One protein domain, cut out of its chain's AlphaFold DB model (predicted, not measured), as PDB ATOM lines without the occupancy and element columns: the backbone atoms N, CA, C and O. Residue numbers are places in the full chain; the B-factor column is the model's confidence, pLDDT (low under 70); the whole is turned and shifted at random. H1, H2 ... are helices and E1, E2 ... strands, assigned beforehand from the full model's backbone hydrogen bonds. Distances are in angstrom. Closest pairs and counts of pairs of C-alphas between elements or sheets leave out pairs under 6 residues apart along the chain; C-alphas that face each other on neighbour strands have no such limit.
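Overview. This is residues 2 to 90 of the 91 residues of an uncharacterized protein of Vibrio chagasii (UniProt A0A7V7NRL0). A twisted antiparallel sheet is built on two long strands side by side, E2 and E5, with the shorter E1 and E3 along one side of E2 and E4 along the far side of E5; the short helix H2 covers part of one face, and the outline of the whole is flat. H3 stands at the end of the sheet where E2 ends and E5 begins, and residues 2 to 9 of H1 stick out as an arm. The printed part has 89 residues, with three named helices and five named strands in the order H1 E1 E2 E3 H2 E4 H3 E5, a mixed class of helices and strands. It is only just compact, close to loose, with a radius of gyration of the C-alphas of 14.5 A and spans of 46 by 33 by 14 A.

Along the chain. E2, residues 25 to 35, is 33.6 A long and begins at C-alpha 25 (25.994, 41.398, -36.700). E5, residues 79 to 89, is 33.7 A long and ends at C-alpha 89 (28.267, 41.564, -40.316). E1 is residues 17 to 21, 13.8 A; E3 is residues 38 to 40, 6.5 A; E4 is residues 60 to 63, 10.1 A. H1, residues 2 to 13, is 17.5 A long from C-alpha 2 at (-9.716, 15.480, -38.394). H2 is residues 44 to 49, 8.5 A, and H3 is residues 71 to 78, 10.8 A.

Arrangement. The sheet is branched, and E2 has three neighbours. E5 is antiparallel to E2 at 167 degrees, with N 28 and O 86 2.8 A apart. On the other side of E2 are E1, beside residues 25 to 30, with N 20 and O 27 2.9 A apart, and E3, beside residues 32 to 35, with N 33 and O 40 2.8 A apart. E1, E2 and E3 form a meander, each strand the antiparallel neighbour of the one before, in two hairpins. E4 is antiparallel to E5, with N 62 and O 85 2.9 A apart. H2 is on the sheet at a height of 6.7 A, over E2 and only just not over E5, on which 2 of its 6 C-alphas fall; it runs along the strands, at 12 degrees to E2 on the local plane. The closest C-alphas of H2 and E2 are those of Ala 48 and His 29, 5.0 A apart. H3 is over E5 and stands up from the sheet at 45 degrees; its closest C-alpha to E2 is that of Ile 78, 5.5 A from that of Ile 35. H1 only grazes the sheet with residues 10 to 13; the C-alphas of Val 11 and Phe 33 are 6.0 A apart. The three helices are apart from one another, and in each of them every O i to N i+4 pair is within hydrogen-bond range.

Size, cuts and confidence. The C-alphas of Lys 2 and Glu 24 are the two farthest apart, at 47.5 A. Without residues 2 to 9, which stand free, the body spans 40 by 27 by 14 A. The printed part has no cut and no long link. The mean pLDDT of the printed part is 91.1, that of H1 is 76, and no printed residue is under 70.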
ATOM      1  N   LYS A   2     -10.597  15.220 -39.562       73.25
ATOM      2  CA  LYS A   2      -9.716  15.480 -38.394       73.25
ATOM      3  C   LYS A   2      -8.218  15.201 -38.629       73.25
ATOM      4  O   LYS A   2      -7.392  16.013 -38.245       73.25
ATOM      5  N   LYS A   3      -7.864  14.104 -39.313       77.25
ATOM      6  CA  LYS A   3      -6.459  13.753 -39.616       77.25
ATOM      7  C   LYS A   3      -5.762  14.749 -40.555       77.25
ATOM      8  O   LYS A   3      -4.577  14.999 -40.399       77.25
ATOM      9  N   LEU A   4      -6.508  15.335 -41.494       78.25
ATOM     10  CA  LEU A   4      -5.971  16.313 -42.443       78.25
ATOM     11  C   LEU A   4      -5.606  17.624 -41.736       78.25
ATOM     12  O   LEU A   4      -4.564  18.195 -42.021       78.25
ATOM     13  N   LEU A   5      -6.417  18.047 -40.761       79.56
ATOM     14  CA  LEU A   5      -6.138  19.235 -39.948       79.56
ATOM     15  C   LEU A   5      -4.861  19.086 -39.111       79.56
ATOM     16  O   LEU A   5      -4.141  20.059 -38.933       79.56
ATOM     17  N   VAL A   6      -4.553  17.874 -38.637       79.00
ATOM     18  CA  VAL A   6      -3.314  17.608 -37.887       79.00
ATOM     19  C   VAL A   6      -2.087  17.746 -38.787       79.00
ATOM     20  O   VAL A   6      -1.130  18.411 -38.405       79.00
ATOM     21  N   VAL A   7      -2.126  17.172 -39.993       76.25
ATOM     22  CA  VAL A   7      -1.028  17.305 -40.967       76.25
ATOM     23  C   VAL A   7      -0.838  18.768 -41.364       76.25
ATOM     24  O   VAL A   7       0.287  19.257 -41.366       76.25
ATOM     25  N   LEU A   8      -1.933  19.485 -41.623       75.88
ATOM     26  CA  LEU A   8      -1.886  20.907 -41.959       75.88
ATOM     27  C   LEU A   8      -1.289  21.746 -40.817       75.88
ATOM     28  O   LEU A   8      -0.482  22.636 -41.068       75.88
ATOM     29  N   GLY A   9      -1.638  21.422 -39.568       76.88
ATOM     30  CA  GLY A   9      -1.064  22.054 -38.382       76.88
ATOM     31  C   GLY A   9       0.449  21.850 -38.285       76.88
ATOM     32  O   GLY A   9       1.178  22.813 -38.078       76.88
ATOM     33  N   ILE A  10       0.940  20.630 -38.513       73.00
ATOM     34  CA  ILE A  10       2.382  20.334 -38.473       73.00
ATOM     35  C   ILE A  10       3.135  21.091 -39.576       73.00
ATOM     36  O   ILE A  10       4.164  21.699 -39.299       73.00
ATOM     37  N   VAL A  11       2.601  21.118 -40.800       73.38
ATOM     38  CA  VAL A  11       3.213  21.856 -41.919       73.38
ATOM     39  C   VAL A  11       3.255  23.362 -41.635       73.38
ATOM     40  O   VAL A  11       4.246  24.015 -41.944       73.38
ATOM     41  N   SER A  12       2.221  23.914 -40.989       73.00
ATOM     42  CA  SER A  12       2.171  25.345 -40.656       73.00
ATOM     43  C   SER A  12       3.213  25.793 -39.622       73.00
ATOM     44  O   SER A  12       3.552  26.972 -39.586       73.00
ATOM     45  N   LEU A  13       3.752  24.872 -38.815       73.44
ATOM     46  CA  LEU A  13       4.776  25.184 -37.810       73.44
ATOM     47  C   LEU A  13       6.179  25.349 -38.412       73.44
ATOM     48  O   LEU A  13       7.015  26.005 -37.805       73.44
ATOM     49  N   ALA A  14       6.435  24.780 -39.591       72.38
ATOM     50  CA  ALA A  14       7.751  24.772 -40.234       72.38
ATOM     51  C   ALA A  14       7.906  25.866 -41.305       72.38
ATOM     52  O   ALA A  14       8.737  25.736 -42.192       72.38
ATOM     53  N   GLY A  15       7.084  26.920 -41.272       80.69
ATOM     54  CA  GLY A  15       7.094  27.988 -42.277       80.69
ATOM     55  C   GLY A  15       7.794  29.279 -41.859       80.69
ATOM     56  O   GLY A  15       7.746  30.255 -42.612       80.69
ATOM     57  N   CYS A  16       8.410  29.327 -40.678       88.81
ATOM     58  CA  CYS A  16       8.965  30.560 -40.138       88.81
ATOM     59  C   CYS A  16      10.163  31.052 -40.959       88.81
ATOM     60  O   CYS A  16      10.946  30.285 -41.517       88.81
ATOM     61  N   SER A  17      10.293  32.367 -41.045       94.25
ATOM     62  CA  SER A  17      11.506  33.027 -41.510       94.25
ATOM     63  C   SER A  17      11.644  34.340 -40.766       94.25
ATOM     64  O   SER A  17      10.645  35.026 -40.535       94.25
ATOM     65  N   GLY A  18      12.863  34.699 -40.389       95.00
ATOM     66  CA  GLY A  18      13.097  35.915 -39.631       95.00
ATOM     67  C   GLY A  18      14.566  36.278 -39.539       95.00
ATOM     68  O   GLY A  18      15.457  35.450 -39.729       95.00
ATOM     69  N   ILE A  19      14.802  37.542 -39.218       96.50
ATOM     70  CA  ILE A  19      16.127  38.095 -38.983       96.50
ATOM     71  C   ILE A  19      16.218  38.598 -37.545       96.50
ATOM     72  O   ILE A  19      15.294  39.222 -37.027       96.50
ATOM     73  N   SER A  20      17.348  38.326 -36.908       95.25
ATOM     74  CA  SER A  20      17.770  38.957 -35.664       95.25
ATOM     75  C   SER A  20      19.068  39.706 -35.924       95.25
ATOM     76  O   SER A  20      19.931  39.213 -36.652       95.25
ATOM     77  N   HIS A  21      19.213  40.907 -35.377       93.38
ATOM     78  CA  HIS A  21      20.409  41.713 -35.586       93.38
ATOM     79  C   HIS A  21      20.669  42.669 -34.425       93.38
ATOM     80  O   HIS A  21      19.754  43.056 -33.700       93.38
ATOM     81  N   ASN A  22      21.918  43.106 -34.320       91.81
ATOM     82  CA  ASN A  22      22.322  44.288 -33.564       91.81
ATOM     83  C   ASN A  22      23.067  45.255 -34.508       91.81
ATOM     84  O   ASN A  22      22.862  45.193 -35.725       91.81
ATOM     85  N   ASP A  23      23.874  46.155 -33.950       89.69
ATOM     86  CA  ASP A  23      24.610  47.170 -34.712       89.69
ATOM     87  C   ASP A  23      25.772  46.585 -35.533       89.69
ATOM     88  O   ASP A  23      26.178  47.182 -36.523       89.69
ATOM     89  N   GLU A  24      26.288  45.408 -35.167       91.31
ATOM     90  CA  GLU A  24      27.489  44.820 -35.779       91.31
ATOM     91  C   GLU A  24      27.188  43.565 -36.605       91.31
ATOM     92  O   GLU A  24      27.805  43.330 -37.645       91.31
ATOM     93  N   VAL A  25      26.254  42.730 -36.146       96.31
ATOM     94  CA  VAL A  25      25.994  41.398 -36.700       96.31
ATOM     95  C   VAL A  25      24.518  41.161 -36.961       96.31
ATOM     96  O   VAL A  25      23.633  41.724 -36.311       96.31
ATOM     97  N   TYR A  26      24.249  40.262 -37.903       96.56
ATOM     98  CA  TYR A  26      22.913  39.754 -38.160       96.56
ATOM     99  C   TYR A  26      22.910  38.231 -38.280       96.56
ATOM    100  O   TYR A  26      23.927  37.568 -38.496       96.56
ATOM    101  N   THR A  27      21.720  37.670 -38.136       97.00
ATOM    102  CA  THR A  27      21.416  36.276 -38.415       97.00
ATOM    103  C   THR A  27      20.029  36.200 -39.029       97.00
ATOM    104  O   THR A  27      19.041  36.531 -38.375       97.00
ATOM    105  N   ALA A  28      19.957  35.753 -40.276       97.50
ATOM    106  CA  ALA A  28      18.722  35.435 -40.972       97.50
ATOM    107  C   ALA A  28      18.498  33.921 -40.948       97.50
ATOM    108  O   ALA A  28      19.447  33.151 -41.072       97.50
ATOM    109  N   HIS A  29      17.254  33.480 -40.787       97.44
ATOM    110  CA  HIS A  29      16.901  32.070 -40.905       97.44
ATOM    111  C   HIS A  29      15.582  31.885 -41.648       97.44
ATOM    112  O   HIS A  29      14.724  32.773 -41.651       97.44
ATOM    113  N   ALA A  30      15.421  30.709 -42.243       97.06
ATOM    114  CA  ALA A  30      14.167  30.256 -42.818       97.06
ATOM    115  C   ALA A  30      14.004  28.741 -42.662       97.06
ATOM    116  O   ALA A  30      14.968  27.976 -42.741       97.06
ATOM    117  N   GLU A  31      12.754  28.332 -42.479       95.25
ATOM    118  CA  GLU A  31      12.319  26.950 -42.312       95.25
ATOM    119  C   GLU A  31      11.316  26.577 -43.407       95.25
ATOM    120  O   GLU A  31      10.553  27.423 -43.896       95.25
ATOM    121  N   SER A  32      11.335  25.316 -43.838       93.75
ATOM    122  CA  SER A  32      10.301  24.736 -44.703       93.75
ATOM    123  C   SER A  32      10.103  23.258 -44.424       93.75
ATOM    124  O   SER A  32      11.027  22.551 -44.040       93.75
ATOM    125  N   PHE A  33       8.894  22.767 -44.653       93.31
ATOM    126  CA  PHE A  33       8.586  21.347 -44.621       93.31
ATOM    127  C   PHE A  33       8.714  20.739 -46.020       93.31
ATOM    128  O   PHE A  33       8.187  21.289 -46.989       93.31
ATOM    129  N   ASN A  34       9.368  19.586 -46.114       91.69
ATOM    130  CA  ASN A  34       9.513  18.807 -47.337       91.69
ATOM    131  C   ASN A  34       8.409  17.759 -47.458       91.69
ATOM    132  O   ASN A  34       8.189  16.963 -46.543       91.69
ATOM    133  N   ILE A  35       7.759  17.718 -48.620       91.12
ATOM    134  CA  ILE A  35       6.813  16.670 -49.007       91.12
ATOM    135  C   ILE A  35       7.144  16.232 -50.429       91.12
ATOM    136  O   ILE A  35       6.821  16.919 -51.391       91.12
ATOM    137  N   VAL A  36       7.784  15.072 -50.567       91.69
ATOM    138  CA  VAL A  36       8.132  14.443 -51.852       91.69
ATOM    139  C   VAL A  36       8.865  15.427 -52.782       91.69
ATOM    140  O   VAL A  36       8.509  15.621 -53.940       91.69
ATOM    141  N   GLY A  37       9.890  16.093 -52.247       87.06
ATOM    142  CA  GLY A  37      10.706  17.080 -52.954       87.06
ATOM    143  C   GLY A  37      10.088  18.476 -53.067       87.06
ATOM    144  O   GLY A  37      10.754  19.374 -53.577       87.06
ATOM    145  N   PHE A  38       8.853  18.677 -52.598       90.25
ATOM    146  CA  PHE A  38       8.208  19.985 -52.547       90.25
ATOM    147  C   PHE A  38       8.443  20.654 -51.189       90.25
ATOM    148  O   PHE A  38       8.064  20.103 -50.156       90.25
ATOM    149  N   GLN A  39       9.047  21.843 -51.204       91.88
ATOM    150  CA  GLN A  39       9.301  22.655 -50.011       91.88
ATOM    151  C   GLN A  39       8.147  23.630 -49.772       91.88
ATOM    152  O   GLN A  39       7.794  24.415 -50.652       91.88
ATOM    153  N   ILE A  40       7.573  23.599 -48.570       91.75
ATOM    154  CA  ILE A  40       6.504  24.504 -48.132       91.75
ATOM    155  C   ILE A  40       7.014  25.323 -46.946       91.75
ATOM    156  O   ILE A  40       7.378  24.718 -45.939       91.75
ATOM    157  N   PRO A  41       6.991  26.667 -46.995       91.31
ATOM    158  CA  PRO A  41       6.329  27.514 -47.995       91.31
ATOM    159  C   PRO A  41       7.182  27.874 -49.226       91.31
ATOM    160  O   PRO A  41       6.674  28.551 -50.116       91.31
ATOM    161  N   GLY A  42       8.447  27.460 -49.306       91.62
ATOM    162  CA  GLY A  42       9.292  27.719 -50.475       91.62
ATOM    163  C   GLY A  42      10.750  27.355 -50.229       91.62
ATOM    164  O   GLY A  42      11.059  26.708 -49.234       91.62
ATOM    165  N   ASN A  43      11.653  27.783 -51.111       93.88
ATOM    166  CA  ASN A  43      13.077  27.506 -50.948       93.88
ATOM    167  C   ASN A  43      13.645  28.208 -49.703       93.88
ATOM    168  O   ASN A  43      13.574  29.430 -49.582       93.88
ATOM    169  N   THR A  44      14.198  27.439 -48.763       95.19
ATOM    170  CA  THR A  44      14.725  27.976 -47.496       95.19
ATOM    171  C   THR A  44      15.967  28.833 -47.679       95.19
ATOM    172  O   THR A  44      16.114  29.827 -46.974       95.19
ATOM    173  N   GLN A  45      16.841  28.496 -48.628       95.50
ATOM    174  CA  GLN A  45      18.032  29.292 -48.911       95.50
ATOM    175  C   GLN A  45      17.641  30.657 -49.469       95.50
ATOM    176  O   GLN A  45      18.107  31.669 -48.953       95.50
ATOM    177  N   ASP A  46      16.755  30.689 -50.465       96.31
ATOM    178  CA  ASP A  46      16.318  31.938 -51.096       96.31
ATOM    179  C   ASP A  46      15.635  32.848 -50.067       96.31
ATOM    180  O   ASP A  46      16.031  33.996 -49.887       96.31
ATOM    181  N   ARG A  47      14.702  32.296 -49.281       96.38
ATOM    182  CA  ARG A  47      13.993  33.040 -48.228       96.38
ATOM    183  C   ARG A  47      14.908  33.549 -47.115       96.38
ATOM    184  O   ARG A  47      14.654  34.613 -46.562       96.38
ATOM    185  N   ALA A  48      15.952  32.805 -46.746       96.88
ATOM    186  CA  ALA A  48      16.928  33.284 -45.768       96.88
ATOM    187  C   ALA A  48      17.804  34.405 -46.352       96.88
ATOM    188  O   ALA A  48      18.121  35.358 -45.645       96.88
ATOM    189  N   MET A  49      18.161  34.316 -47.639       96.50
ATOM    190  CA  MET A  49      18.943  35.340 -48.339       96.50
ATOM    191  C   MET A  49      18.154  36.628 -48.584       96.50
ATOM    192  O   MET A  49      18.725  37.704 -48.472       96.50
ATOM    193  N   GLU A  50      16.846  36.546 -48.840       96.19
ATOM    194  CA  GLU A  50      15.953  37.714 -48.951       96.19
ATOM    195  C   GLU A  50      15.914  38.566 -47.673       96.19
ATOM    196  O   GLU A  50      15.591  39.751 -47.718       96.19
ATOM    197  N   LEU A  51      16.247  37.968 -46.527       95.62
ATOM    198  CA  LEU A  51      16.300  38.649 -45.237       95.62
ATOM    199  C   LEU A  51      17.686  39.223 -44.916       95.62
ATOM    200  O   LEU A  51      17.822  39.929 -43.916       95.62
ATOM    201  N   VAL A  52      18.713  38.920 -45.714       95.75
ATOM    202  CA  VAL A  52      20.064  39.463 -45.522       95.75
ATOM    203  C   VAL A  52      20.034  40.977 -45.774       95.75
ATOM    204  O   VAL A  52      19.529  41.405 -46.812       95.75
ATOM    205  N   PRO A  53      20.570  41.811 -44.863       92.94
ATOM    206  CA  PRO A  53      20.616  43.252 -45.083       92.94
ATOM    207  C   PRO A  53      21.455  43.605 -46.318       92.94
ATOM    208  O   PRO A  53      22.519  43.024 -46.538       92.94
ATOM    209  N   GLU A  54      21.010  44.585 -47.104       92.06
ATOM    210  CA  GLU A  54      21.767  45.055 -48.268       92.06
ATOM    211  C   GLU A  54      23.182  45.508 -47.869       92.06
ATOM    212  O   GLU A  54      23.373  46.191 -46.863       92.06
ATOM    213  N   GLY A  55      24.187  45.101 -48.648       90.12
ATOM    214  CA  GLY A  55      25.593  45.438 -48.398       90.12
ATOM    215  C   GLY A  55      26.261  44.673 -47.247       90.12
ATOM    216  O   GLY A  55      27.476  44.780 -47.088       90.12
ATOM    217  N   ALA A  56      25.521  43.876 -46.471       92.62
ATOM    218  CA  ALA A  56      26.086  43.074 -45.391       92.62
ATOM    219  C   ALA A  56      26.970  41.927 -45.914       92.62
ATOM    220  O   ALA A  56      26.757  41.395 -47.007       92.62
ATOM    221  N   SER A  57      27.958  41.509 -45.119       95.62
ATOM    222  CA  SER A  57      28.749  40.318 -45.437       95.62
ATOM    223  C   SER A  57      27.952  39.043 -45.157       95.62
ATOM    224  O   SER A  57      27.086  39.004 -44.281       95.62
ATOM    225  N   VAL A  58      28.254  37.971 -45.886       96.19
ATOM    226  CA  VAL A  58      27.771  36.620 -45.582       96.19
ATOM    227  C   VAL A  58      28.978  35.805 -45.149       96.19
ATOM    228  O   VAL A  58      29.775  35.376 -45.979       96.19
ATOM    229  N   ASP A  59      29.124  35.626 -43.840       96.62
ATOM    230  CA  ASP A  59      30.295  34.964 -43.259       96.62
ATOM    231  C   ASP A  59      30.030  33.474 -43.019       96.62
ATOM    232  O   ASP A  59      30.942  32.650 -43.054       96.62
ATOM    233  N   THR A  60      28.771  33.110 -42.758       96.75
ATOM    234  CA  THR A  60      28.374  31.739 -42.430       96.75
ATOM    235  C   THR A  60      27.049  31.368 -43.076       96.75
ATOM    236  O   THR A  60      26.110  32.164 -43.108       96.75
ATOM    237  N   ILE A  61      26.968  30.123 -43.546       97.00
ATOM    238  CA  ILE A  61      25.727  29.469 -43.959       97.00
ATOM    239  C   ILE A  61      25.688  28.107 -43.278       97.00
ATOM    240  O   ILE A  61      26.609  27.301 -43.421       97.00
ATOM    241  N   ARG A  62      24.620  27.848 -42.527       96.56
ATOM    242  CA  ARG A  62      24.336  26.547 -41.926       96.56
ATOM    243  C   ARG A  62      23.018  26.033 -42.476       96.56
ATOM    244  O   ARG A  62      22.011  26.727 -42.380       96.56
ATOM    245  N   SER A  63      23.021  24.814 -42.999       95.19
ATOM    246  CA  SER A  63      21.834  24.189 -43.574       95.19
ATOM    247  C   SER A  63      21.657  22.742 -43.120       95.19
ATOM    248  O   SER A  63      22.608  22.068 -42.716       95.19
ATOM    249  N   THR A  64      20.417  22.267 -43.160       94.44
ATOM    250  CA  THR A  64      20.097  20.837 -43.084       94.44
ATOM    251  C   THR A  64      20.564  20.107 -44.342       94.44
ATOM    252  O   THR A  64      20.616  20.676 -45.433       94.44
ATOM    253  N   ASN A  65      20.874  18.814 -44.214       91.75
ATOM    254  CA  ASN A  65      21.207  17.981 -45.371       91.75
ATOM    255  C   ASN A  65      19.968  17.831 -46.263       91.75
ATOM    256  O   ASN A  65      18.984  17.220 -45.856       91.75
ATOM    257  N   SER A  66      20.020  18.372 -47.479       88.50
ATOM    258  CA  SER A  66      18.917  18.333 -48.453       88.50
ATOM    259  C   SER A  66      19.433  17.978 -49.854       88.50
ATOM    260  O   SER A  66      19.051  18.564 -50.868       88.50
ATOM    261  N   ASP A  67      20.350  17.011 -49.915       89.00
ATOM    262  CA  ASP A  67      21.000  16.541 -51.139       89.00
ATOM    263  C   ASP A  67      20.423  15.200 -51.641       89.00
ATOM    264  O   ASP A  67      19.694  14.507 -50.934       89.00
ATOM    265  N   THR A  68      20.735  14.825 -52.882       92.19
ATOM    266  CA  THR A  68      20.269  13.569 -53.507       92.19
ATOM    267  C   THR A  68      21.321  12.458 -53.494       92.19
ATOM    268  O   THR A  68      21.150  11.446 -54.169       92.19
ATOM    269  N   SER A  69      22.432  12.656 -52.784       94.50
ATOM    270  CA  SER A  69      23.595  11.760 -52.776       94.50
ATOM    271  C   SER A  69      23.785  11.024 -51.447       94.50
ATOM    272  O   SER A  69      24.399   9.960 -51.411       94.50
ATOM    273  N   SER A  70      23.230  11.560 -50.361       95.38
ATOM    274  CA  SER A  70      23.304  11.023 -49.012       95.38
ATOM    275  C   SER A  70      21.952  10.454 -48.584       95.38
ATOM    276  O   SER A  70      20.891  10.977 -48.927       95.38
ATOM    277  N   ALA A  71      21.975   9.377 -47.793       94.81
ATOM    278  CA  ALA A  71      20.745   8.758 -47.298       94.81
ATOM    279  C   ALA A  71      19.894   9.747 -46.480       94.81
ATOM    280  O   ALA A  71      18.678   9.797 -46.642       94.81
ATOM    281  N   LEU A  72      20.535  10.570 -45.640       94.56
ATOM    282  CA  LEU A  72      19.846  11.583 -44.835       94.56
ATOM    283  C   LEU A  72      19.258  12.703 -45.697       94.56
ATOM    284  O   LEU A  72      18.130  13.116 -45.439       94.56
ATOM    285  N   GLY A  73      19.978  13.156 -46.727       94.56
ATOM    286  CA  GLY A  73      19.479  14.150 -47.672       94.56
ATOM    287  C   GLY A  73      18.257  13.646 -48.436       94.56
ATOM    288  O   GLY A  73      17.229  14.320 -48.469       94.56
ATOM    289  N   ILE A  74      18.315  12.416 -48.956       95.19
ATOM    290  CA  ILE A  74      17.191  11.794 -49.670       95.19
ATOM    291  C   ILE A  74      15.966  11.670 -48.757       95.19
ATOM    292  O   ILE A  74      14.865  12.042 -49.165       95.19
ATOM    293  N   ILE A  75      16.141  11.184 -47.522       95.44
ATOM    294  CA  ILE A  75      15.042  11.068 -46.551       95.44
ATOM    295  C   ILE A  75      14.432  12.444 -46.275       95.44
ATOM    296  O   ILE A  75      13.217  12.596 -46.390       95.44
ATOM    297  N   ASN A  76      15.264  13.447 -45.985       93.94
ATOM    298  CA  ASN A  76      14.805  14.795 -45.674       93.94
ATOM    299  C   ASN A  76      14.052  15.438 -46.851       93.94
ATOM    300  O   ASN A  76      13.028  16.078 -46.636       93.94
ATOM    301  N   ARG A  77      14.488  15.208 -48.098       92.06
ATOM    302  CA  ARG A  77      13.778  15.679 -49.300       92.06
ATOM    303  C   ARG A  77      12.419  15.004 -49.493       92.06
ATOM    304  O   ARG A  77      11.508  15.630 -50.030       92.06
ATOM    305  N   ILE A  78      12.254  13.741 -49.095       92.88
ATOM    306  CA  ILE A  78      10.967  13.031 -49.201       92.88
ATOM    307  C   ILE A  78      10.007  13.488 -48.102       92.88
ATOM    308  O   ILE A  78       8.834  13.739 -48.377       92.88
ATOM    309  N   ILE A  79      10.485  13.566 -46.864       92.31
ATOM    310  CA  ILE A  79       9.699  14.018 -45.723       92.31
ATOM    311  C   ILE A  79      10.636  14.529 -44.634       92.31
ATOM    312  O   ILE A  79      11.436  13.777 -44.077       92.31
ATOM    313  N   GLY A  80      10.540  15.813 -44.316       91.25
ATOM    314  CA  GLY A  80      11.475  16.421 -43.380       91.25
ATOM    315  C   GLY A  80      11.297  17.920 -43.230       91.25
ATOM    316  O   GLY A  80      10.317  18.489 -43.704       91.25
ATOM    317  N   ILE A  81      12.242  18.541 -42.533       91.94
ATOM    318  CA  ILE A  81      12.271  19.982 -42.290       91.94
ATOM    319  C   ILE A  81      13.600  20.495 -42.821       91.94
ATOM    320  O   ILE A  81      14.661  20.073 -42.361       91.94
ATOM    321  N   ASP A  82      13.521  21.419 -43.768       93.81
ATOM    322  CA  ASP A  82      14.657  22.208 -44.188       93.81
ATOM    323  C   ASP A  82      14.811  23.444 -43.312       93.81
ATOM    324  O   ASP A  82      13.845  24.138 -43.002       93.81
ATOM    325  N   TYR A  83      16.055  23.709 -42.936       94.94
ATOM    326  CA  TYR A  83      16.464  24.871 -42.166       94.94
ATOM    327  C   TYR A  83      17.706  25.460 -42.815       94.94
ATOM    328  O   TYR A  83      18.671  24.737 -43.075       94.94
ATOM    329  N   VAL A  84      17.689  26.768 -43.050       97.31
ATOM    330  CA  VAL A  84      18.867  27.536 -43.452       97.31
ATOM    331  C   VAL A  84      19.022  28.711 -42.504       97.31
ATOM    332  O   VAL A  84      18.054  29.403 -42.196       97.31
ATOM    333  N   GLN A  85      20.256  28.945 -42.076       97.62
ATOM    334  CA  GLN A  85      20.663  30.101 -41.299       97.62
ATOM    335  C   GLN A  85      21.864  30.759 -41.967       97.62
ATOM    336  O   GLN A  85      22.862  30.097 -42.252       97.62
ATOM    337  N   VAL A  86      21.763  32.063 -42.185       98.00
ATOM    338  CA  VAL A  86      22.795  32.913 -42.775       98.00
ATOM    339  C   VAL A  86      23.227  33.923 -41.721       98.00
ATOM    340  O   VAL A  86      22.385  34.591 -41.123       98.00
ATOM    341  N   GLY A  87      24.527  34.025 -41.467       96.88
ATOM    342  CA  GLY A  87      25.081  34.958 -40.489       96.88
ATOM    343  C   GLY A  87      26.236  35.765 -41.062       96.88
ATOM    344  O   GLY A  87      27.015  35.254 -41.870       96.88
ATOM    345  N   GLY A  88      26.367  37.007 -40.610       96.44
ATOM    346  CA  GLY A  88      27.457  37.889 -41.010       96.44
ATOM    347  C   GLY A  88      27.410  39.242 -40.312       96.44
ATOM    348  O   GLY A  88      26.722  39.408 -39.299       96.44
ATOM    349  N   LYS A  89      28.147  40.209 -40.861       93.69
ATOM    350  CA  LYS A  89      28.267  41.564 -40.316       93.69
ATOM    351  C   LYS A  89      27.501  42.576 -41.152       93.69
ATOM    352  O   LYS A  89      27.498  42.490 -42.380       93.69
ATOM    353  N   LYS A  90      26.870  43.542 -40.484       80.56
ATOM    354  CA  LYS A  90      26.296  44.714 -41.159       80.56
ATOM    355  C   LYS A  90      27.419  45.692 -41.526       80.56
ATOM    356  O   LYS A  90      28.407  45.780 -40.798       80.56
TER     357      LYS A  90